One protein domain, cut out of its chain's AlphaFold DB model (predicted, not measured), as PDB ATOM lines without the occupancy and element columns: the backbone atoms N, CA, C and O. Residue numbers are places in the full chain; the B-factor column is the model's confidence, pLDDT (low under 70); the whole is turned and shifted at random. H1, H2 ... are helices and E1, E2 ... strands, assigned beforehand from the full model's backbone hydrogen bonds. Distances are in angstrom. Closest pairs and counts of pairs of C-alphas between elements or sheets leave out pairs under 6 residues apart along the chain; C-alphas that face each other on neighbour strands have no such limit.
ATOM      1  N   ILE A 165     201.915 156.387 131.938       89.06
ATOM      2  CA  ILE A 165     202.897 156.366 133.024       89.06
ATOM      3  C   ILE A 165     202.462 157.366 134.086       89.06
ATOM      4  O   ILE A 165     202.214 158.532 133.772       89.06
ATOM      5  N   LYS A 166     202.393 156.933 135.341       89.31
ATOM      6  CA  LYS A 166     202.232 157.838 136.480       89.31
ATOM      7  C   LYS A 166     203.595 158.437 136.818       89.31
ATOM      8  O   LYS A 166     204.500 157.706 137.194       89.31
ATOM      9  N   ILE A 167     203.745 159.750 136.653       86.12
ATOM     10  CA  ILE A 167     205.033 160.437 136.840       86.12
ATOM     11  C   ILE A 167     205.153 161.158 138.185       86.12
ATOM     12  O   ILE A 167     206.260 161.480 138.597       86.12
ATOM     13  N   ASP A 168     204.032 161.442 138.850       89.94
ATOM     14  CA  ASP A 168     204.012 162.043 140.186       89.94
ATOM     15  C   ASP A 168     202.663 161.765 140.879       89.94
ATOM     16  O   ASP A 168     201.694 161.330 140.241       89.94
ATOM     17  N   GLN A 169     202.593 162.029 142.182       91.88
ATOM     18  CA  GLN A 169     201.383 162.013 143.001       91.88
ATOM     19  C   GLN A 169     201.421 163.128 144.054       91.88
ATOM     20  O   GLN A 169     202.478 163.611 144.439       91.88
ATOM     21  N   GLY A 170     200.252 163.514 144.565       93.94
ATOM     22  CA  GLY A 170     200.128 164.469 145.669       93.94
ATOM     23  C   GLY A 170     199.709 165.864 145.220       93.94
ATOM     24  O   GLY A 170     199.834 166.819 145.983       93.94
ATOM     25  N   VAL A 171     199.207 165.992 143.989       97.69
ATOM     26  CA  VAL A 171     198.470 167.185 143.575       97.69
ATOM     27  C   VAL A 171     197.168 167.261 144.375       97.69
ATOM     28  O   VAL A 171     196.386 166.316 144.398       97.69
ATOM     29  N   ASP A 172     196.936 168.396 145.024       98.31
ATOM     30  CA  ASP A 172     195.723 168.701 145.778       98.31
ATOM     31  C   ASP A 172     194.592 169.042 144.798       98.31
ATOM     32  O   ASP A 172     194.438 170.178 144.339       98.31
ATOM     33  N   ILE A 173     193.835 168.012 144.416       98.25
ATOM     34  CA  ILE A 173     192.743 168.134 143.445       98.25
ATOM     35  C   ILE A 173     191.593 168.990 143.980       98.25
ATOM     36  O   ILE A 173     190.967 169.699 143.197       98.25
ATOM     37  N   GLU A 174     191.343 168.976 145.292       98.38
ATOM     38  CA  GLU A 174     190.276 169.766 145.912       98.38
ATOM     39  C   GLU A 174     190.598 171.254 145.809       98.38
ATOM     40  O   GLU A 174     189.735 172.062 145.466       98.38
ATOM     41  N   LYS A 175     191.867 171.618 146.015       98.44
ATOM     42  CA  LYS A 175     192.324 172.993 145.839       98.44
ATOM     43  C   LYS A 175     192.250 173.455 144.387       98.44
ATOM     44  O   LYS A 175     191.854 174.593 144.150       98.44
ATOM     45  N   ILE A 176     192.583 172.597 143.419       98.44
ATOM     46  CA  ILE A 176     192.405 172.926 141.994       98.44
ATOM     47  C   ILE A 176     190.922 173.131 141.677       98.44
ATOM     48  O   ILE A 176     190.567 174.126 141.046       98.44
ATOM     49  N   LEU A 177     190.046 172.228 142.126       98.38
ATOM     50  CA  LEU A 177     188.600 172.353 141.924       98.38
ATOM     51  C   LEU A 177     188.057 173.643 142.554       98.38
ATOM     52  O   LEU A 177     187.282 174.349 141.919       98.38
ATOM     53  N   LEU A 178     188.522 174.008 143.752       98.25
ATOM     54  CA  LEU A 178     188.153 175.260 144.414       98.25
ATOM     55  C   LEU A 178     188.637 176.500 143.647       98.25
ATOM     56  O   LEU A 178     187.883 177.452 143.479       98.25
ATOM     57  N   GLU A 179     189.888 176.517 143.186       97.81
ATOM     58  CA  GLU A 179     190.422 177.653 142.423       97.81
ATOM     59  C   GLU A 179     189.741 177.808 141.060       97.81
ATOM     60  O   GLU A 179     189.573 178.925 140.576       97.81
ATOM     61  N   THR A 180     189.358 176.694 140.439       97.00
ATOM     62  CA  THR A 180     188.737 176.682 139.109       97.00
ATOM     63  C   THR A 180     187.218 176.836 139.151       97.00
ATOM     64  O   THR A 180     186.629 177.170 138.126       97.00
ATOM     65  N   SER A 181     186.569 176.707 140.316       96.12
ATOM     66  CA  SER A 181     185.104 176.784 140.440       96.12
ATOM     67  C   SER A 181     184.511 178.146 140.068       96.12
ATOM     68  O   SER A 181     183.304 178.262 139.876       96.12
ATOM     69  N   ILE A 182     185.333 179.198 140.032       92.06
ATOM     70  CA  ILE A 182     184.920 180.555 139.642       92.06
ATOM     71  C   ILE A 182     184.988 180.790 138.126       92.06
ATOM     72  O   ILE A 182     184.577 181.852 137.658       92.06
ATOM     73  N   ILE A 183     185.543 179.843 137.367       95.88
ATOM     74  CA  ILE A 183     185.724 179.955 135.922       95.88
ATOM     75  C   ILE A 183     184.451 179.457 135.237       95.88
ATOM     76  O   ILE A 183     184.093 178.290 135.355       95.88
ATOM     77  N   ASP A 184     183.784 180.336 134.491       93.81
ATOM     78  CA  ASP A 184     182.629 179.968 133.668       93.81
ATOM     79  C   ASP A 184     183.090 179.457 132.293       93.81
ATOM     80  O   ASP A 184     183.738 180.187 131.532       93.81
ATOM     81  N   TYR A 185     182.794 178.193 131.985       94.31
ATOM     82  CA  TYR A 185     183.131 177.553 130.713       94.31
ATOM     83  C   TYR A 185     182.148 176.427 130.355       94.31
ATOM     84  O   TYR A 185     181.561 175.794 131.227       94.31
ATOM     85  N   ASP A 186     182.001 176.134 129.057       89.75
ATOM     86  CA  ASP A 186     181.272 174.953 128.565       89.75
ATOM     87  C   ASP A 186     182.251 173.975 127.909       89.75
ATOM     88  O   ASP A 186     182.758 174.184 126.801       89.75
ATOM     89  N   GLY A 187     182.530 172.880 128.611       91.44
ATOM     90  CA  GLY A 187     183.241 171.726 128.079       91.44
ATOM     91  C   GLY A 187     184.764 171.840 128.066       91.44
ATOM     92  O   GLY A 187     185.427 170.869 128.408       91.44
ATOM     93  N   GLN A 188     185.362 172.959 127.647       94.12
ATOM     94  CA  GLN A 188     186.809 173.164 127.802       94.12
ATOM     95  C   GLN A 188     187.216 174.635 127.755       94.12
ATOM     96  O   GLN A 188     186.610 175.424 127.032       94.12
ATOM     97  N   ILE A 189     188.304 174.967 128.447       95.75
ATOM     98  CA  ILE A 189     188.874 176.314 128.487       95.75
ATOM     99  C   ILE A 189     190.396 176.265 128.661       95.75
ATOM    100  O   ILE A 189     190.915 175.382 129.346       95.75
ATOM    101  N   CYS A 190     191.139 177.175 128.023       96.50
ATOM    102  CA  CYS A 190     192.581 177.289 128.245       96.50
ATOM    103  C   CYS A 190     192.870 177.951 129.597       96.50
ATOM    104  O   CYS A 190     192.272 178.967 129.931       96.50
ATOM    105  N   LEU A 191     193.833 177.403 130.341       97.38
ATOM    106  CA  LEU A 191     194.349 177.993 131.586       97.38
ATOM    107  C   LEU A 191     195.509 178.969 131.332       97.38
ATOM    108  O   LEU A 191     195.844 179.787 132.190       97.38
ATOM    109  N   GLN A 192     196.111 178.887 130.142       97.19
ATOM    110  CA  GLN A 192     197.216 179.729 129.695       97.19
ATOM    111  C   GLN A 192     196.898 180.363 128.339       97.19
ATOM    112  O   GLN A 192     196.345 179.706 127.457       97.19
ATOM    113  N   GLY A 193     197.273 181.628 128.176       95.50
ATOM    114  CA  GLY A 193     197.213 182.407 126.948       95.50
ATOM    115  C   GLY A 193     198.612 182.710 126.426       95.50
ATOM    116  O   GLY A 193     199.615 182.242 126.967       95.50
ATOM    117  N   VAL A 194     198.678 183.511 125.370       95.62
ATOM    118  CA  VAL A 194     199.940 183.926 124.748       95.62
ATOM    119  C   VAL A 194     200.273 185.362 125.128       95.62
ATOM    120  O   VAL A 194     199.408 186.151 125.520       95.62
ATOM    121  N   LYS A 195     201.538 185.756 124.976       94.88
ATOM    122  CA  LYS A 195     201.947 187.144 125.215       94.88
ATOM    123  C   LYS A 195     201.107 188.117 124.376       94.88
ATOM    124  O   LYS A 195     201.135 188.082 123.149       94.88
ATOM    125  N   GLY A 196     200.401 189.021 125.054       94.44
ATOM    126  CA  GLY A 196     199.541 190.028 124.424       94.44
ATOM    127  C   GLY A 196     198.131 189.548 124.068       94.44
ATOM    128  O   GLY A 196     197.344 190.359 123.587       94.44
ATOM    129  N   ASN A 197     197.785 188.281 124.320       94.88
ATOM    130  CA  ASN A 197     196.427 187.773 124.153       94.88
ATOM    131  C   ASN A 197     196.100 186.687 125.196       94.88
ATOM    132  O   ASN A 197     196.553 185.548 125.095       94.88
ATOM    133  N   LEU A 198     195.278 187.064 126.176       95.69
ATOM    134  CA  LEU A 198     194.804 186.197 127.258       95.69
ATOM    135  C   LEU A 198     193.378 185.674 127.017       95.69
ATOM    136  O   LEU A 198     192.703 185.308 127.971       95.69
ATOM    137  N   ASP A 199     192.897 185.661 125.768       94.38
ATOM    138  CA  ASP A 199     191.612 185.045 125.426       94.38
ATOM    139  C   ASP A 199     191.651 183.533 125.745       94.38
ATOM    140  O   ASP A 199     192.380 182.783 125.079       94.38
ATOM    141  N   PRO A 200     190.861 183.054 126.727       94.19
ATOM    142  CA  PRO A 200     190.885 181.656 127.150       94.19
ATOM    143  C   PRO A 200     190.284 180.686 126.128       94.19
ATOM    144  O   PRO A 200     190.413 179.469 126.277       94.19
ATOM    145  N   TYR A 201     189.665 181.202 125.066       92.25
ATOM    146  CA  TYR A 201     189.111 180.410 123.975       92.25
ATOM    147  C   TYR A 201     190.043 180.334 122.760       92.25
ATOM    148  O   TYR A 201     189.754 179.601 121.809       92.25
ATOM    149  N   LEU A 202     191.182 181.037 122.781       90.38
ATOM    150  CA  LEU A 202     192.102 181.095 121.648       90.38
ATOM    151  C   LEU A 202     192.616 179.705 121.243       90.38
ATOM    152  O   LEU A 202     192.621 179.390 120.057       90.38
ATOM    153  N   GLY A 203     193.021 178.877 122.214       85.81
ATOM    154  CA  GLY A 203     193.688 177.587 121.974       85.81
ATOM    155  C   GLY A 203     192.769 176.364 121.845       85.81
ATOM    156  O   GLY A 203     193.232 175.258 121.551       85.81
ATOM    157  N   ILE A 204     191.453 176.511 122.043       84.81
ATOM    158  CA  ILE A 204     190.532 175.357 122.094       84.81
ATOM    159  C   ILE A 204     189.953 174.941 120.725       84.81
ATOM    160  O   ILE A 204     189.273 173.912 120.624       84.81
ATOM    161  N   GLY A 205     190.244 175.708 119.665       72.94
ATOM    162  CA  GLY A 205     189.741 175.507 118.300       72.94
ATOM    163  C   GLY A 205     188.227 175.748 118.146       72.94
ATOM    164  O   GLY A 205     187.453 175.620 119.093       72.94
ATOM    165  N   ARG A 206     187.760 176.084 116.933       63.50
ATOM    166  CA  ARG A 206     186.317 176.296 116.677       63.50
ATOM    167  C   ARG A 206     185.585 175.001 116.316       63.50
ATOM    168  O   ARG A 206     186.123 174.126 115.639       63.50
ATOM    169  N   SER A 207     184.312 174.922 116.699       51.12
ATOM    170  CA  SER A 207     183.340 173.991 116.118       51.12
ATOM    171  C   SER A 207     183.151 174.333 114.638       51.12
ATOM    172  O   SER A 207     182.678 175.423 114.322       51.12
ATOM    173  N   GLY A 208     183.525 173.438 113.720       45.34
ATOM    174  CA  GLY A 208     183.332 173.700 112.291       45.34
ATOM    175  C   GLY A 208     184.269 172.916 111.386       45.34
ATOM    176  O   GLY A 208     185.252 173.449 110.887       45.34
ATOM    177  N   GLY A 209     183.932 171.654 111.151       40.25
ATOM    178  CA  GLY A 209     184.551 170.807 110.138       40.25
ATOM    179  C   GLY A 209     183.918 169.420 110.166       40.25
ATOM    180  O   GLY A 209     183.555 168.928 111.231       40.25
ATOM    181  N   SER A 210     183.783 168.770 109.011       41.97
ATOM    182  CA  SER A 210     183.248 167.401 108.878       41.97
ATOM    183  C   SER A 210     184.118 166.320 109.545       41.97
ATOM    184  O   SER A 210     183.753 165.146 109.548       41.97
ATOM    185  N   LYS A 211     185.258 166.711 110.131       42.94
ATOM    186  CA  LYS A 211     186.210 165.868 110.855       42.94
ATOM    187  C   LYS A 211     186.398 166.425 112.267       42.94
ATOM    188  O   LYS A 211     187.026 167.459 112.453       42.94
ATOM    189  N   SER A 212     185.844 165.736 113.263       44.56
ATOM    190  CA  SER A 212     185.826 166.171 114.671       44.56
ATOM    191  C   SER A 212     187.212 166.270 115.336       44.56
ATOM    192  O   SER A 212     187.306 166.849 116.418       44.56
ATOM    193  N   TRP A 213     188.256 165.679 114.748       48.28
ATOM    194  CA  TRP A 213     189.593 165.552 115.347       48.28
ATOM    195  C   TRP A 213     190.563 166.683 114.974       48.28
ATOM    196  O   TRP A 213     191.505 166.945 115.712       48.28
ATOM    197  N   GLU A 214     190.313 167.405 113.881       50.94
ATOM    198  CA  GLU A 214     191.052 168.613 113.503       50.94
ATOM    199  C   GLU A 214     190.116 169.806 113.678       50.94
ATOM    200  O   GLU A 214     189.489 170.263 112.724       50.94
ATOM    201  N   ARG A 215     189.972 170.306 114.911       61.91
ATOM    202  CA  ARG A 215     189.367 171.631 115.096       61.91
ATOM    203  C   ARG A 215     190.349 172.655 114.530       61.91
ATOM    204  O   ARG A 215     191.449 172.762 115.078       61.91
ATOM    205  N   PRO A 216     190.011 173.387 113.453       62.06
ATOM    206  CA  PRO A 216     190.922 174.370 112.894       62.06
ATOM    207  C   PRO A 216     191.238 175.412 113.963       62.06
ATOM    208  O   PRO A 216     190.328 175.992 114.569       62.06
ATOM    209  N   GLN A 217     192.528 175.628 114.205       70.75
ATOM    210  CA  GLN A 217     192.972 176.703 115.075       70.75
ATOM    211  C   GLN A 217     192.803 178.028 114.338       70.75
ATOM    212  O   GLN A 217     193.113 178.141 113.152       70.75
ATOM    213  N   THR A 218     192.305 179.043 115.035       70.62
ATOM    214  CA  THR A 218     192.129 180.391 114.470       70.62
ATOM    215  C   THR A 218     193.350 181.279 114.672       70.62
ATOM    216  O   THR A 218     193.276 182.486 114.463       70.62
ATOM    217  N   HIS A 219     194.469 180.692 115.097       82.81
ATOM    218  CA  HIS A 219     195.715 181.383 115.389       82.81
ATOM    219  C   HIS A 219     196.912 180.661 114.764       82.81
ATOM    220  O   HIS A 219     196.855 179.473 114.455       82.81
ATOM    221  N   SER A 220     198.022 181.384 114.629       87.00
ATOM    222  CA  SER A 220     199.314 180.851 114.181       87.00
ATOM    223  C   SER A 220     200.284 180.540 115.328       87.00
ATOM    224  O   SER A 220     201.366 180.013 115.071       87.00
ATOM    225  N   HIS A 221     199.912 180.842 116.580       89.12
ATOM    226  CA  HIS A 221     200.742 180.557 117.755       89.12
ATOM    227  C   HIS A 221     201.041 179.064 117.913       89.12
ATOM    228  O   HIS A 221     200.170 178.205 117.763       89.12
ATOM    229  N   LYS A 222     202.283 178.761 118.267       88.19
ATOM    230  CA  LYS A 222     202.755 177.429 118.635       88.19
ATOM    231  C   LYS A 222     202.358 177.128 120.077       88.19
ATOM    232  O   LYS A 222     202.273 178.019 120.910       88.19
ATOM    233  N   SER A 223     202.192 175.849 120.417       87.88
ATOM    234  CA  SER A 223     201.742 175.459 121.766       87.88
ATOM    235  C   SER A 223     202.684 175.887 122.899       87.88
ATOM    236  O   SER A 223     202.224 176.063 124.015       87.88
ATOM    237  N   HIS A 224     203.980 176.086 122.637       88.75
ATOM    238  CA  HIS A 224     204.903 176.597 123.659       88.75
ATOM    239  C   HIS A 224     204.757 178.099 123.933       88.75
ATOM    240  O   HIS A 224     205.351 178.584 124.881       88.75
ATOM    241  N   GLU A 225     204.001 178.832 123.112       91.56
ATOM    242  CA  GLU A 225     203.720 180.254 123.345       91.56
ATOM    243  C   GLU A 225     202.563 180.461 124.334       91.56
ATOM    244  O   GLU A 225     202.364 181.579 124.795       91.56
ATOM    245  N   PHE A 226     201.786 179.415 124.650       94.62
ATOM    246  CA  PHE A 226     200.683 179.472 125.615       94.62
ATOM    247  C   PHE A 226     201.203 179.219 127.033       94.62
ATOM    248  O   PHE A 226     200.989 178.144 127.604       94.62
ATOM    249  N   ASP A 227     201.931 180.193 127.562       94.00
ATOM    250  CA  ASP A 227     202.638 180.123 128.841       94.00
ATOM    251  C   ASP A 227     202.194 181.195 129.853       94.00
ATOM    252  O   ASP A 227     202.642 181.176 130.996       94.00
ATOM    253  N   GLN A 228     201.289 182.104 129.476       96.69
ATOM    254  CA  GLN A 228     200.810 183.182 130.345       96.69
ATOM    255  C   GLN A 228     199.553 182.747 131.099       96.69
ATOM    256  O   GLN A 228     198.524 182.522 130.466       96.69
ATOM    257  N   SER A 229     199.586 182.655 132.430       97.00
ATOM    258  CA  SER A 229     198.388 182.346 133.228       97.00
ATOM    259  C   SER A 229     197.251 183.333 132.953       97.00
ATOM    260  O   SER A 229     197.446 184.547 133.012       97.00
ATOM    261  N   ILE A 230     196.060 182.809 132.653       97.31
ATOM    262  CA  ILE A 230     194.866 183.626 132.377       97.31
ATOM    263  C   ILE A 230     194.109 183.951 133.668       97.31
ATOM    264  O   ILE A 230     193.597 185.058 133.828       97.31
ATOM    265  N   PHE A 231     194.050 182.989 134.590       96.94
ATOM    266  CA  PHE A 231     193.275 183.072 135.826       96.94
ATOM    267  C   PHE A 231     194.188 183.141 137.057       96.94
ATOM    268  O   PHE A 231     195.279 182.562 137.071       96.94
ATOM    269  N   ASP A 232     193.718 183.815 138.111       95.81
ATOM    270  CA  ASP A 232     194.392 183.901 139.416       95.81
ATOM    271  C   ASP A 232     194.152 182.628 140.253       95.81
ATOM    272  O   ASP A 232     193.506 182.632 141.299       95.81
ATOM    273  N   CYS A 233     194.643 181.502 139.737       96.62
ATOM    274  CA  CYS A 233     194.586 180.186 140.369       96.62
ATOM    275  C   CYS A 233     195.998 179.807 140.834       96.62
ATOM    276  O   CYS A 233     196.700 179.056 140.160       96.62
ATOM    277  N   ASN A 234     196.468 180.410 141.929       97.31
ATOM    278  CA  ASN A 234     197.879 180.361 142.333       97.31
ATOM    279  C   ASN A 234     198.439 178.937 142.476       97.31
ATOM    280  O   ASN A 234     199.540 178.658 141.998       97.31
ATOM    281  N   TYR A 235     197.695 178.021 143.095       98.31
ATOM    282  CA  TYR A 235     198.131 176.636 143.223       98.31
ATOM    283  C   TYR A 235     198.127 175.920 141.876       98.31
ATOM    284  O   TYR A 235     199.138 175.331 141.503       98.31
ATOM    285  N   THR A 236     197.045 176.033 141.112       98.06
ATOM    286  CA  THR A 236     196.926 175.438 139.776       98.06
ATOM    287  C   THR A 236     198.055 175.918 138.864       98.06
ATOM    288  O   THR A 236     198.746 175.102 138.260       98.06
ATOM    289  N   ASN A 237     198.324 177.225 138.834       97.75
ATOM    290  CA  ASN A 237     199.425 177.835 138.088       97.75
ATOM    291  C   ASN A 237     200.785 177.272 138.528       97.75
ATOM    292  O   ASN A 237     201.593 176.907 137.675       97.75
ATOM    293  N   SER A 238     201.013 177.111 139.838       97.06
ATOM    294  CA  SER A 238     202.249 176.502 140.354       97.06
ATOM    295  C   SER A 238     202.419 175.038 139.934       97.06
ATOM    296  O   SER A 238     203.538 174.592 139.698       97.06
ATOM    297  N   ILE A 239     201.320 174.289 139.783       97.00
ATOM    298  CA  ILE A 239     201.330 172.914 139.272       97.00
ATOM    299  C   ILE A 239     201.680 172.892 137.780       97.00
ATOM    300  O   ILE A 239     202.507 172.079 137.362       97.00
ATOM    301  N   LEU A 240     201.111 173.803 136.981       95.75
ATOM    302  CA  LEU A 240     201.449 173.913 135.558       95.75
ATOM    303  C   LEU A 240     202.922 174.274 135.360       95.75
ATOM    304  O   LEU A 240     203.585 173.666 134.524       95.75
ATOM    305  N   GLU A 241     203.443 175.212 136.151       93.94
ATOM    306  CA  GLU A 241     204.857 175.589 136.136       93.94
ATOM    307  C   GLU A 241     205.749 174.428 136.583       93.94
ATOM    308  O   GLU A 241     206.684 174.073 135.857       93.94
ATOM    309  N   LYS A 242     205.420 173.783 137.716       92.12
ATOM    310  CA  LYS A 242     206.141 172.610 138.234       92.12
ATOM    311  C   LYS A 242     206.295 171.575 137.133       92.12
ATOM    312  O   LYS A 242     207.417 171.163 136.886       92.12
ATOM    313  N   TYR A 243     205.209 171.201 136.452       90.94
ATOM    314  CA  TYR A 243     205.228 170.185 135.397       90.94
ATOM    315  C   TYR A 243     205.420 170.732 133.976       90.94
ATOM    316  O   TYR A 243     205.249 169.992 133.002       90.94
ATOM    317  N   GLY A 244     205.838 171.995 133.830       91.88
ATOM    318  CA  GLY A 244     206.163 172.597 132.536       91.88
ATOM    319  C   GLY A 244     205.035 172.469 131.509       91.88
ATOM    320  O   GLY A 244     205.312 172.405 130.307       91.88
ATOM    321  N   MET A 245     203.791 172.361 131.981       93.94
ATOM    322  CA  MET A 245     202.594 172.166 131.177       93.94
ATOM    323  C   MET A 245     202.246 173.489 130.507       93.94
ATOM    324  O   MET A 245     202.081 174.513 131.172       93.94
ATOM    325  N   VAL A 246     202.135 173.466 129.182       94.31
ATOM    326  CA  VAL A 246     201.764 174.636 128.383       94.31
ATOM    327  C   VAL A 246     200.670 174.312 127.396       94.31
ATOM    328  O   VAL A 246     200.461 173.149 127.017       94.31
ATOM    329  N   HIS A 247     199.977 175.363 126.960       93.81
ATOM    330  CA  HIS A 247     198.755 175.223 126.179       93.81
ATOM    331  C   HIS A 247     197.805 174.237 126.878       93.81
ATOM    332  O   HIS A 247     197.318 173.258 126.304       93.81
ATOM    333  N   THR A 248     197.648 174.465 128.180       96.56
ATOM    334  CA  THR A 248     196.925 173.587 129.088       96.56
ATOM    335  C   THR A 248     195.455 173.962 129.123       96.56
ATOM    336  O   THR A 248     195.105 175.144 129.087       96.56
ATOM    337  N   ARG A 249     194.591 172.953 129.200       96.38
ATOM    338  CA  ARG A 249     193.144 173.120 129.276       96.38
ATOM    339  C   ARG A 249     192.580 172.470 130.526       96.38
ATOM    340  O   ARG A 249     192.999 171.367 130.877       96.38
ATOM    341  N   LEU A 250     191.601 173.138 131.124       97.88
ATOM    342  CA  LEU A 250     190.589 172.506 131.958       97.88
ATOM    343  C   LEU A 250     189.504 171.974 131.020       97.88
ATOM    344  O   LEU A 250     189.072 172.683 130.107       97.88
ATOM    345  N   MET A 251     189.144 170.702 131.163       96.56
ATOM    346  CA  MET A 251     188.311 170.012 130.186       96.56
ATOM    347  C   MET A 251     187.362 169.004 130.832       96.56
ATOM    348  O   MET A 251     187.767 168.172 131.648       96.56
ATOM    349  N   ASP A 252     186.136 169.004 130.324       96.50
ATOM    350  CA  ASP A 252     185.053 168.123 130.723       96.50
ATOM    351  C   ASP A 252     184.758 167.104 129.623       96.50
ATOM    352  O   ASP A 252     184.700 167.408 128.424       96.50
ATOM    353  N   VAL A 253     184.505 165.868 130.040       96.25
ATOM    354  CA  VAL A 253     184.001 164.807 129.172       96.25
ATOM    355  C   VAL A 253     182.605 164.429 129.627       96.25
ATOM    356  O   VAL A 253     182.418 163.890 130.721       96.25
ATOM    357  N   LYS A 254     181.619 164.707 128.768       96.62
ATOM    358  CA  LYS A 254     180.204 164.463 129.062       96.62
ATOM    359  C   LYS A 254     179.931 162.965 129.290       96.62
ATOM    360  O   LYS A 254     180.604 162.129 128.678       96.62
ATOM    361  N   PRO A 255     178.928 162.620 130.112       97.62
ATOM    362  CA  PRO A 255     178.464 161.246 130.276       97.62
ATOM    363  C   PRO A 255     178.137 160.588 128.934       97.62
ATOM    364  O   PRO A 255     177.637 161.253 128.021       97.62
ATOM    365  N   LYS A 256     178.354 159.274 128.836       96.69
ATOM    366  CA  LYS A 256     177.985 158.453 127.669       96.69
ATOM    367  C   LYS A 256     178.573 158.983 126.357       96.69
ATOM    368  O   LYS A 256     177.898 159.010 125.327       96.69
ATOM    369  N   SER A 257     179.825 159.434 126.396       95.12
ATOM    370  CA  SER A 257     180.509 159.996 125.232       95.12
ATOM    371  C   SER A 257     181.896 159.396 125.041       95.12
ATOM    372  O   SER A 257     182.524 158.908 125.980       95.12
ATOM    373  N   CYS A 258     182.377 159.428 123.802       93.94
ATOM    374  CA  CYS A 258     183.745 159.073 123.459       93.94
ATOM    375  C   CYS A 258     184.289 160.038 122.409       93.94
ATOM    376  O   CYS A 258     183.531 160.642 121.642       93.94
ATOM    377  N   TYR A 259     185.610 160.146 122.335       90.81
ATOM    378  CA  TYR A 259     186.258 160.822 121.220       90.81
ATOM    379  C   TYR A 259     186.403 159.901 120.009       90.81
ATOM    380  O   TYR A 259     186.272 158.676 120.090       90.81
ATOM    381  N   SER A 260     186.678 160.509 118.857       89.19
ATOM    382  CA  SER A 260     187.106 159.758 117.678       89.19
ATOM    383  C   SER A 260     188.446 159.081 117.964       89.19
ATOM    384  O   SER A 260     189.262 159.597 118.725       89.19
ATOM    385  N   TYR A 261     188.667 157.917 117.363       91.94
ATOM    386  CA  TYR A 261     189.950 157.231 117.461       91.94
ATOM    387  C   TYR A 261     190.981 157.960 116.595       91.94
ATOM    388  O   TYR A 261     190.777 158.088 115.386       91.94
ATOM    389  N   HIS A 262     192.038 158.490 117.208       90.56
ATOM    390  CA  HIS A 262     193.006 159.369 116.550       90.56
ATOM    391  C   HIS A 262     194.412 159.236 117.147       90.56
ATOM    392  O   HIS A 262     194.639 158.480 118.085       90.56
ATOM    393  N   THR A 263     195.360 159.960 116.562       88.75
ATOM    394  CA  THR A 263     196.753 160.078 117.007       88.75
ATOM    395  C   THR A 263     197.102 161.546 117.132       88.75
ATOM    396  O   THR A 263     196.802 162.332 116.232       88.75
ATOM    397  N   ASP A 264     197.776 161.902 118.212       86.88
ATOM    398  CA  ASP A 264     198.338 163.226 118.391       86.88
ATOM    399  C   ASP A 264     199.764 163.321 117.855       86.88
ATOM    400  O   ASP A 264     200.435 162.330 117.587       86.88
ATOM    401  N   ILE A 265     200.262 164.552 117.759       82.50
ATOM    402  CA  ILE A 265     201.654 164.828 117.386       82.50
ATOM    403  C   ILE A 265     202.635 164.760 118.569       82.50
ATOM    404  O   ILE A 265     203.843 164.831 118.352       82.50
ATOM    405  N   ARG A 266     202.142 164.718 119.817       83.62
ATOM    406  CA  ARG A 266     202.938 164.761 121.061       83.62
ATOM    407  C   ARG A 266     202.213 164.037 122.192       83.62
ATOM    408  O   ARG A 266     200.991 164.119 122.251       83.62
ATOM    409  N   LYS A 267     202.979 163.439 123.113       88.44
ATOM    410  CA  LYS A 267     202.492 162.954 124.416       88.44
ATOM    411  C   LYS A 267     201.905 164.101 125.246       88.44
ATOM    412  O   LYS A 267     202.317 165.254 125.088       88.44
ATOM    413  N   ARG A 268     200.983 163.784 126.157       92.06
ATOM    414  CA  ARG A 268     200.273 164.775 126.981       92.06
ATOM    415  C   ARG A 268     200.308 164.407 128.456       92.06
ATOM    416  O   ARG A 268     200.173 163.238 128.806       92.06
ATOM    417  N   LEU A 269     200.452 165.414 129.314       94.81
ATOM    418  CA  LEU A 269     200.204 165.274 130.740       94.81
ATOM    419  C   LEU A 269     198.715 165.426 131.035       94.81
ATOM    420  O   LEU A 269     198.060 166.333 130.514       94.81
ATOM    421  N   HIS A 270     198.207 164.540 131.883       97.50
ATOM    422  CA  HIS A 270     196.834 164.520 132.360       97.50
ATOM    423  C   HIS A 270     196.800 164.481 133.888       97.50
ATOM    424  O   HIS A 270     197.483 163.666 134.507       97.50
ATOM    425  N   ILE A 271     195.947 165.317 134.478       98.38
ATOM    426  CA  ILE A 271     195.617 165.301 135.908       98.38
ATOM    427  C   ILE A 271     194.091 165.176 136.013       98.38
ATOM    428  O   ILE A 271     193.384 166.156 135.758       98.38
ATOM    429  N   PRO A 272     193.544 163.976 136.284       98.38
ATOM    430  CA  PRO A 272     192.121 163.811 136.560       98.38
ATOM    431  C   PRO A 272     191.741 164.543 137.854       98.38
ATOM    432  O   PRO A 272     192.405 164.369 138.872       98.38
ATOM    433  N   LEU A 273     190.675 165.343 137.804       98.50
ATOM    434  CA  LEU A 273     190.145 166.068 138.966       98.50
ATOM    435  C   LEU A 273     188.859 165.418 139.477       98.50
ATOM    436  O   LEU A 273     188.687 165.242 140.675       98.50
ATOM    437  N   GLU A 274     188.000 164.986 138.556       98.25
ATOM    438  CA  GLU A 274     186.789 164.217 138.835       98.25
ATOM    439  C   GLU A 274     186.685 163.106 137.788       98.25
ATOM    440  O   GLU A 274     186.855 163.357 136.592       98.25
ATOM    441  N   THR A 275     186.461 161.861 138.209       97.88
ATOM    442  CA  THR A 275     186.404 160.685 137.322       97.88
ATOM    443  C   THR A 275     185.532 159.589 137.936       97.88
ATOM    444  O   THR A 275     185.156 159.667 139.102       97.88
ATOM    445  N   ASN A 276     185.213 158.551 137.165       96.44
ATOM    446  CA  ASN A 276     184.469 157.381 137.634       96.44
ATOM    447  C   ASN A 276     185.058 156.083 137.055       96.44
ATOM    448  O   ASN A 276     185.803 156.119 136.075       96.44
ATOM    449  N   GLU A 277     184.694 154.928 137.619       96.25
ATOM    450  CA  GLU A 277     185.183 153.598 137.200       96.25
ATOM    451  C   GLU A 277     184.838 153.219 135.743       96.25
ATOM    452  O   GLU A 277     185.348 152.242 135.193       96.25
ATOM    453  N   HIS A 278     183.981 153.998 135.083       97.06
ATOM    454  CA  HIS A 278     183.583 153.816 133.692       97.06
ATOM    455  C   HIS A 278     184.278 154.810 132.737       97.06
ATOM    456  O   HIS A 278     183.908 154.892 131.563       97.06
ATOM    457  N   CYS A 279     185.292 155.544 133.210       98.00
ATOM    458  CA  CYS A 279     186.153 156.407 132.401       98.00
ATOM    459  C   CYS A 279     187.451 155.698 132.001       98.00
ATOM    460  O   CYS A 279     188.226 155.291 132.868       98.00
ATOM    461  N   TRP A 280     187.721 155.608 130.697       97.69
ATOM    462  CA  TRP A 280     188.863 154.861 130.169       97.69
ATOM    463  C   TRP A 280     189.553 155.591 129.023       97.69
ATOM    464  O   TRP A 280     188.911 156.113 128.111       97.69
ATOM    465  N   PHE A 281     190.877 155.544 129.024       97.50
ATOM    466  CA  PHE A 281     191.658 155.643 127.803       97.50
ATOM    467  C   PHE A 281     191.711 154.274 127.132       97.50
ATOM    468  O   PHE A 281     191.946 153.263 127.788       97.50
ATOM    469  N   ILE A 282     191.520 154.249 125.817       96.69
ATOM    470  CA  ILE A 282     191.859 153.104 124.977       96.69
ATOM    471  C   ILE A 282     193.065 153.534 124.154       96.69
ATOM    472  O   ILE A 282     192.904 154.405 123.303       96.69
ATOM    473  N   ILE A 283     194.245 152.971 124.409       95.00
ATOM    474  CA  ILE A 283     195.497 153.326 123.721       95.00
ATOM    475  C   ILE A 283     196.144 152.050 123.222       95.00
ATOM    476  O   ILE A 283     196.305 151.107 123.988       95.00
ATOM    477  N   ASP A 284     196.461 152.002 121.930       88.00
ATOM    478  CA  ASP A 284     197.023 150.808 121.288       88.00
ATOM    479  C   ASP A 284     196.259 149.515 121.658       88.00
ATOM    480  O   ASP A 284     196.825 148.475 121.987       88.00
ATOM    481  N   LYS A 285     194.919 149.608 121.628       89.88
ATOM    482  CA  LYS A 285     193.966 148.524 121.952       89.88
ATOM    483  C   LYS A 285     193.972 148.053 123.417       89.88
ATOM    484  O   LYS A 285     193.350 147.034 123.712       89.88
ATOM    485  N   GLN A 286     194.612 148.782 124.327       90.94
ATOM    486  CA  GLN A 286     194.622 148.504 125.764       90.94
ATOM    487  C   GLN A 286     193.800 149.540 126.538       90.94
ATOM    488  O   GLN A 286     193.719 150.701 126.141       90.94
ATOM    489  N   LEU A 287     193.161 149.107 127.628       94.56
ATOM    490  CA  LEU A 287     192.319 149.937 128.493       94.56
ATOM    491  C   LEU A 287     193.128 150.482 129.676       94.56
ATOM    492  O   LEU A 287     193.756 149.710 130.396       94.56
ATOM    493  N   HIS A 288     193.044 151.789 129.921       96.06
ATOM    494  CA  HIS A 288     193.719 152.464 131.031       96.06
ATOM    495  C   HIS A 288     192.749 153.384 131.782       96.06
ATOM    496  O   HIS A 288     192.174 154.302 131.194       96.06
ATOM    497  N   HIS A 289     192.581 153.155 133.084       96.75
ATOM    498  CA  HIS A 289     191.827 154.040 133.973       96.75
ATOM    499  C   HIS A 289     192.788 154.972 134.718       96.75
ATOM    500  O   HIS A 289     193.810 154.522 135.233       96.75
ATOM    501  N   LEU A 290     192.460 156.265 134.774       97.25
ATOM    502  CA  LEU A 290     193.237 157.274 135.493       97.25
ATOM    503  C   LEU A 290     192.378 157.809 136.656       97.25
ATOM    504  O   LEU A 290     191.455 158.590 136.386       97.25
ATOM    505  N   PRO A 291     192.641 157.398 137.914       97.50
ATOM    506  CA  PRO A 291     191.906 157.879 139.081       97.50
ATOM    507  C   PRO A 291     192.175 159.363 139.364       97.50
ATOM    508  O   PRO A 291     193.244 159.892 139.055       97.50
ATOM    509  N   ALA A 292     191.200 160.027 139.983       97.81
ATOM    510  CA  ALA A 292     191.324 161.385 140.503       97.81
ATOM    511  C   ALA A 292     191.836 161.334 141.950       97.81
ATOM    512  O   ALA A 292     191.086 161.519 142.899       97.81
ATOM    513  N   ASP A 293     193.114 160.997 142.110       97.62
ATOM    514  CA  ASP A 293     193.784 160.789 143.403       97.62
ATOM    515  C   ASP A 293     195.011 161.705 143.586       97.62
ATOM    516  O   ASP A 293     195.918 161.418 144.373       97.62
ATOM    517  N   GLY A 294     195.076 162.784 142.799       97.62
ATOM    518  CA  GLY A 294     196.223 163.691 142.760       97.62
ATOM    519  C   GLY A 294     197.424 163.167 141.972       97.62
ATOM    520  O   GLY A 294     198.504 163.754 142.067       97.62
ATOM    521  N   SER A 295     197.274 162.072 141.221       97.19
ATOM    522  CA  SER A 295     198.316 161.567 140.324       97.19
ATOM    523  C   SER A 295     198.428 162.378 139.030       97.19
ATOM    524  O   SER A 295     197.442 162.877 138.483       97.19
ATOM    525  N   VAL A 296     199.653 162.452 138.508       95.94
ATOM    526  CA  VAL A 296     199.991 163.095 137.235       95.94
ATOM    527  C   VAL A 296     200.419 162.021 136.246       95.94
ATOM    528  O   VAL A 296     201.347 161.259 136.517       95.94
ATOM    529  N   TYR A 297     199.759 161.963 135.092       94.81
ATOM    530  CA  TYR A 297     199.980 160.914 134.099       94.81
ATOM    531  C   TYR A 297     200.579 161.474 132.818       94.81
ATOM    532  O   TYR A 297     199.997 162.370 132.211       94.81
ATOM    533  N   LEU A 298     201.692 160.901 132.361       91.94
ATOM    534  CA  LEU A 298     202.170 161.053 130.992       91.94
ATOM    535  C   LEU A 298     201.497 159.999 130.117       91.94
ATOM    536  O   LEU A 298     201.707 158.800 130.290       91.94
ATOM    537  N   VAL A 299     200.692 160.462 129.167       93.44
ATOM    538  CA  VAL A 299     199.930 159.620 128.250       93.44
ATOM    539  C   VAL A 299     200.544 159.712 126.857       93.44
ATOM    540  O   VAL A 299     200.684 160.803 126.293       93.44
ATOM    541  N   ASP A 300     200.908 158.563 126.290       90.69
ATOM    542  CA  ASP A 300     201.443 158.432 124.937       90.69
ATOM    543  C   ASP A 300     200.331 158.516 123.886       90.69
ATOM    544  O   ASP A 300     199.955 157.539 123.241       90.69
ATOM    545  N   THR A 301     199.779 159.717 123.718       91.44
ATOM    546  CA  THR A 301     198.716 159.984 122.744       91.44
ATOM    547  C   THR A 301     199.215 160.026 121.293       91.44
ATOM    548  O   THR A 301     198.421 160.201 120.369       91.44
ATOM    549  N   MET A 302     200.518 159.823 121.056       88.25
ATOM    550  CA  MET A 302     201.063 159.602 119.710       88.25
ATOM    551  C   MET A 302     200.697 158.215 119.175       88.25
ATOM    552  O   MET A 302     200.684 157.999 117.963       88.25
ATOM    553  N   LEU A 303     200.358 157.286 120.070       89.44
ATOM    554  CA  LEU A 303     199.742 156.022 119.705       89.44
ATOM    555  C   LEU A 303     198.251 156.226 119.390       89.44
ATOM    556  O   LEU A 303     197.612 157.128 119.946       89.44
ATOM    557  N   PRO A 304     197.668 155.393 118.508       94.25
ATOM    558  CA  PRO A 304     196.240 155.441 118.236       94.25
ATOM    559  C   PRO A 304     195.433 155.277 119.526       94.25
ATOM    560  O   PRO A 304     195.603 154.287 120.244       94.25
ATOM    561  N   HIS A 305     194.579 156.255 119.821       95.88
ATOM    562  CA  HIS A 305     193.855 156.319 121.078       95.88
ATOM    563  C   HIS A 305     192.460 156.946 120.971       95.88
ATOM    564  O   HIS A 305     192.119 157.658 120.025       95.88
ATOM    565  N   THR A 306     191.643 156.689 121.990       96.56
ATOM    566  CA  THR A 306     190.429 157.445 122.316       96.56
ATOM    567  C   THR A 306     190.257 157.523 123.833       96.56
ATOM    568  O   THR A 306     190.848 156.740 124.577       96.56
ATOM    569  N   PHE A 307     189.436 158.462 124.292       97.19
ATOM    570  CA  PHE A 307     188.933 158.500 125.659       97.19
ATOM    571  C   PHE A 307     187.422 158.277 125.636       97.19
ATOM    572  O   PHE A 307     186.722 158.828 124.779       97.19
ATOM    573  N   ILE A 308     186.923 157.485 126.580       97.06
ATOM    574  CA  ILE A 308     185.507 157.174 126.736       97.06
ATOM    575  C   ILE A 308     185.067 157.419 128.178       97.06
ATOM    576  O   ILE A 308     185.725 156.993 129.124       97.06
ATOM    577  N   ASN A 309     183.928 158.090 128.332       97.88
ATOM    578  CA  ASN A 309     183.194 158.191 129.584       97.88
ATOM    579  C   ASN A 309     181.883 157.410 129.430       97.88
ATOM    580  O   ASN A 309     180.910 157.915 128.867       97.88
ATOM    581  N   CYS A 310     181.867 156.168 129.913       97.12
ATOM    582  CA  CYS A 310     180.672 155.320 129.945       97.12
ATOM    583  C   CYS A 310     179.787 155.574 131.180       97.12
ATOM    584  O   CYS A 310     178.736 154.949 131.308       97.12
ATOM    585  N   GLY A 311     180.204 156.459 132.090       96.25
ATOM    586  CA  GLY A 311     179.491 156.757 133.328       96.25
ATOM    587  C   GLY A 311     178.302 157.702 133.149       96.25
ATOM    588  O   GLY A 311     177.988 158.159 132.044       96.25
ATOM    589  N   SER A 312     177.631 157.987 134.268       96.69
ATOM    590  CA  SER A 312     176.563 158.990 134.381       96.69
ATOM    591  C   SER A 312     177.066 160.387 134.737       96.69
ATOM    592  O   SER A 312     176.346 161.349 134.487       96.69
ATOM    593  N   GLU A 313     178.286 160.490 135.265       97.44
ATOM    594  CA  GLU A 313     178.876 161.737 135.756       97.44
ATOM    595  C   GLU A 313     179.837 162.354 134.739       97.44
ATOM    596  O   GLU A 313     180.433 161.653 133.912       97.44
ATOM    597  N   ILE A 314     179.995 163.676 134.798       97.06
ATOM    598  CA  ILE A 314     181.020 164.389 134.031       97.06
ATOM    599  C   ILE A 314     182.402 163.974 134.549       97.06
ATOM    600  O   ILE A 314     182.599 163.763 135.743       97.06
ATOM    601  N   ARG A 315     183.366 163.848 133.635       97.62
ATOM    602  CA  ARG A 315     184.783 163.714 133.984       97.62
ATOM    603  C   ARG A 315     185.471 165.054 133.761       97.62
ATOM    604  O   ARG A 315     185.574 165.468 132.607       97.62
ATOM    605  N   THR A 316     186.046 165.626 134.812       98.25
ATOM    606  CA  THR A 316     186.810 166.886 134.790       98.25
ATOM    607  C   THR A 316     188.310 166.610 134.898       98.25
ATOM    608  O   THR A 316     188.747 165.735 135.655       98.25
ATOM    609  N   HIS A 317     189.136 167.321 134.128       98.25
ATOM    610  CA  HIS A 317     190.592 167.168 134.187       98.25
ATOM    611  C   HIS A 317     191.381 168.334 133.617       98.25
ATOM    612  O   HIS A 317     190.898 169.078 132.767       98.25
ATOM    613  N   ILE A 318     192.653 168.388 134.006       98.12
ATOM    614  CA  ILE A 318     193.669 169.208 133.355       98.12
ATOM    615  C   ILE A 318     194.401 168.361 132.310       98.12
ATOM    616  O   ILE A 318     194.788 167.219 132.575       98.12
ATOM    617  N   VAL A 319     194.601 168.922 131.116       96.81
ATOM    618  CA  VAL A 319     195.380 168.311 130.031       96.81
ATOM    619  C   VAL A 319     196.291 169.330 129.355       96.81
ATOM    620  O   VAL A 319     195.842 170.393 128.930       96.81
ATOM    621  N   SER A 320     197.573 168.996 129.200       93.88
ATOM    622  CA  SER A 320     198.525 169.806 128.425       93.88
ATOM    623  C   SER A 320     198.449 169.477 126.932       93.88
ATOM    624  O   SER A 320     198.388 168.298 126.578       93.88
ATOM    625  N   GLN A 321     198.583 170.465 126.044       87.88
ATOM    626  CA  GLN A 321     198.877 170.185 124.631       87.88
ATOM    627  C   GLN A 321     200.384 170.009 124.373       87.88
ATOM    628  O   GLN A 321     200.777 169.366 123.400       87.88
ATOM    629  N   SER A 322     201.241 170.607 125.208       82.81
ATOM    630  CA  SER A 322     202.695 170.496 125.100       82.81
ATOM    631  C   SER A 322     203.365 170.650 126.468       82.81
ATOM    632  O   SER A 322     202.766 171.152 127.413       82.81
ATOM    633  N   ILE A 323     204.630 170.238 126.550       82.31
ATOM    634  CA  ILE A 323     205.465 170.315 127.751       82.31
ATOM    635  C   ILE A 323     206.757 171.042 127.355       82.31
ATOM    636  O   ILE A 323     207.365 170.675 126.348       82.31
ATOM    637  N   ILE A 324     207.146 172.103 128.071       67.88
ATOM    638  CA  ILE A 324     208.339 172.917 127.731       67.88
ATOM    639  C   ILE A 324     209.609 172.376 128.383       67.88
ATOM    640  O   ILE A 324     210.704 172.605 127.873       67.88
ATOM    641  N   ASN A 325     209.485 171.616 129.469       58.84
ATOM    642  CA  ASN A 325     210.644 171.144 130.202       58.84
ATOM    643  C   ASN A 325     210.770 169.613 130.152       58.84
ATOM    644  O   ASN A 325     210.183 168.927 130.987       58.84
ATOM    645  N   PRO A 326     211.573 169.056 129.228       47.72
ATOM    646  CA  PRO A 326     211.879 167.630 129.250       47.72
ATOM    647  C   PRO A 326     212.657 167.212 130.510       47.72
ATOM    648  O   PRO A 326     212.700 166.031 130.817       47.72
ATOM    649  N   LYS A 327     213.234 168.139 131.297       40.88
ATOM    650  CA  LYS A 327     213.913 167.787 132.562       40.88
ATOM    651  C   LYS A 327     212.963 167.407 133.695       40.88
ATOM    652  O   LYS A 327     213.430 166.912 134.712       40.88
ATOM    653  N   LEU A 328     211.652 167.594 133.545       46.25
ATOM    654  CA  LEU A 328     210.681 167.038 134.497       46.25
ATOM    655  C   LEU A 328     210.661 165.522 134.538       46.25
ATOM    656  O   LEU A 328     210.158 164.922 135.478       46.25
ATOM    657  N   PHE A 329     211.260 164.924 133.524       44.44
ATOM    658  CA  PHE A 329     211.473 163.503 133.412       44.44
ATOM    659  C   PHE A 329     212.761 163.033 134.109       44.44
ATOM    660  O   PHE A 329     213.012 161.835 134.153       44.44
ATOM    661  N   ASN A 330     213.516 163.961 134.718       34.91
ATOM    662  CA  ASN A 330     214.688 163.699 135.561       34.91
ATOM    663  C   ASN A 330     214.364 163.857 137.064       34.91
ATOM    664  O   ASN A 330     215.268 164.107 137.860       34.91
TER     665      ASN A 330
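Overview. This is residues 165 to 330 of the 332 residues of the protein "Asp_Arg_Hydrox domain-containing protein" of Opitutae bacterium (UniProt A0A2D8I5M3). A strongly twisted sheet of six strands runs through the body, with H1 and H2 over one face as a second layer. A small sheet of E8, E7 and E10 sits off one end of the long strands E5 and E11, while the E3 and E4 hairpin sits by the bend of E5 and sends out a long loop, residues 195 to 225. The 166 printed residues hold, in chain order, E1 H1 E2 E3 E4 H2 E5 E6 E7 E8 E9 E10 E11 H3; under half of the residues are in these elements, and the class is mixed. The large sheet runs E1, E9, E6, E11, E5, E2, all antiparallel. The whole is compact and rounded, with a radius of gyration of the C-alphas of 15.0 A and spans of 41 by 40 by 34 A.

Along the chain. In the large sheet, E1 is residues 165 to 168, from C-alpha 165 at (202.897, 156.366, 133.024); E9 is 296 to 299, E6 268 to 274 over 18.0 A, E11 315 to 323 over 22.6 A, E5 245 to 253 over 20.1 A and E2 188 to 190. H1 is residues 173 to 180 and H2 234 to 242, 12.0 A long. E3 is 192 to 194, E4 226 to 229, E7 279 to 283, E8 286 to 288 and E10 305 to 309. H3, residues 326 to 330, ends at C-alpha 330, (214.688, 163.699, 135.561).

Arrangement. E11 and E5 are antiparallel at 157 degrees, with N 249 and O 319 2.9 A apart, within hydrogen-bond range. E6 pairs with E11, N 271 to O 318 at 2.9 A, and with E9, N 270 to O 297 at 2.8 A. The edge strands are E1, with N 167 to O 296 at 2.8 A, and E2, with N 189 to O 250 at 2.9 A. H2 is on this sheet at a height of 11.0 A, over E11 and E5. H1, on the same face at 9.7 A, runs across the strands and is only just over E6 and E11, with 3 C-alphas falling on each. H1 and H2 touch, closest at the C-alphas of Ile 176 and Thr 236, 5.6 A. E5 bends by 64 degrees at residue 248; the closest C-alphas of E4 and E5 are those of Phe 226 and His 247, 4.7 A. In the hairpin E3 and E4, N 193 and O 228 are 2.8 A apart. In the small sheet, E7 and E8 are a hairpin, N 281 to O 288 at 2.8 A, and E7 pairs with E10, N 280 to O 308 at 2.9 A. In H1 and H2 every O i to N i+4 pair is within hydrogen-bond range; H3 has 0 of 1, but 2 of 2 O i to N i+3 pairs.

Size, cuts and confidence. The C-alphas farthest apart, those of Gly 196 and Lys 285, are 41.9 A apart. The printed part has no cut. The links E3 to E4, 31 residues, and E5 to E6, 14 residues, are long. The mean pLDDT of the printed part is 89.0; residues 206 to 216 and 324 to 330 are under 70.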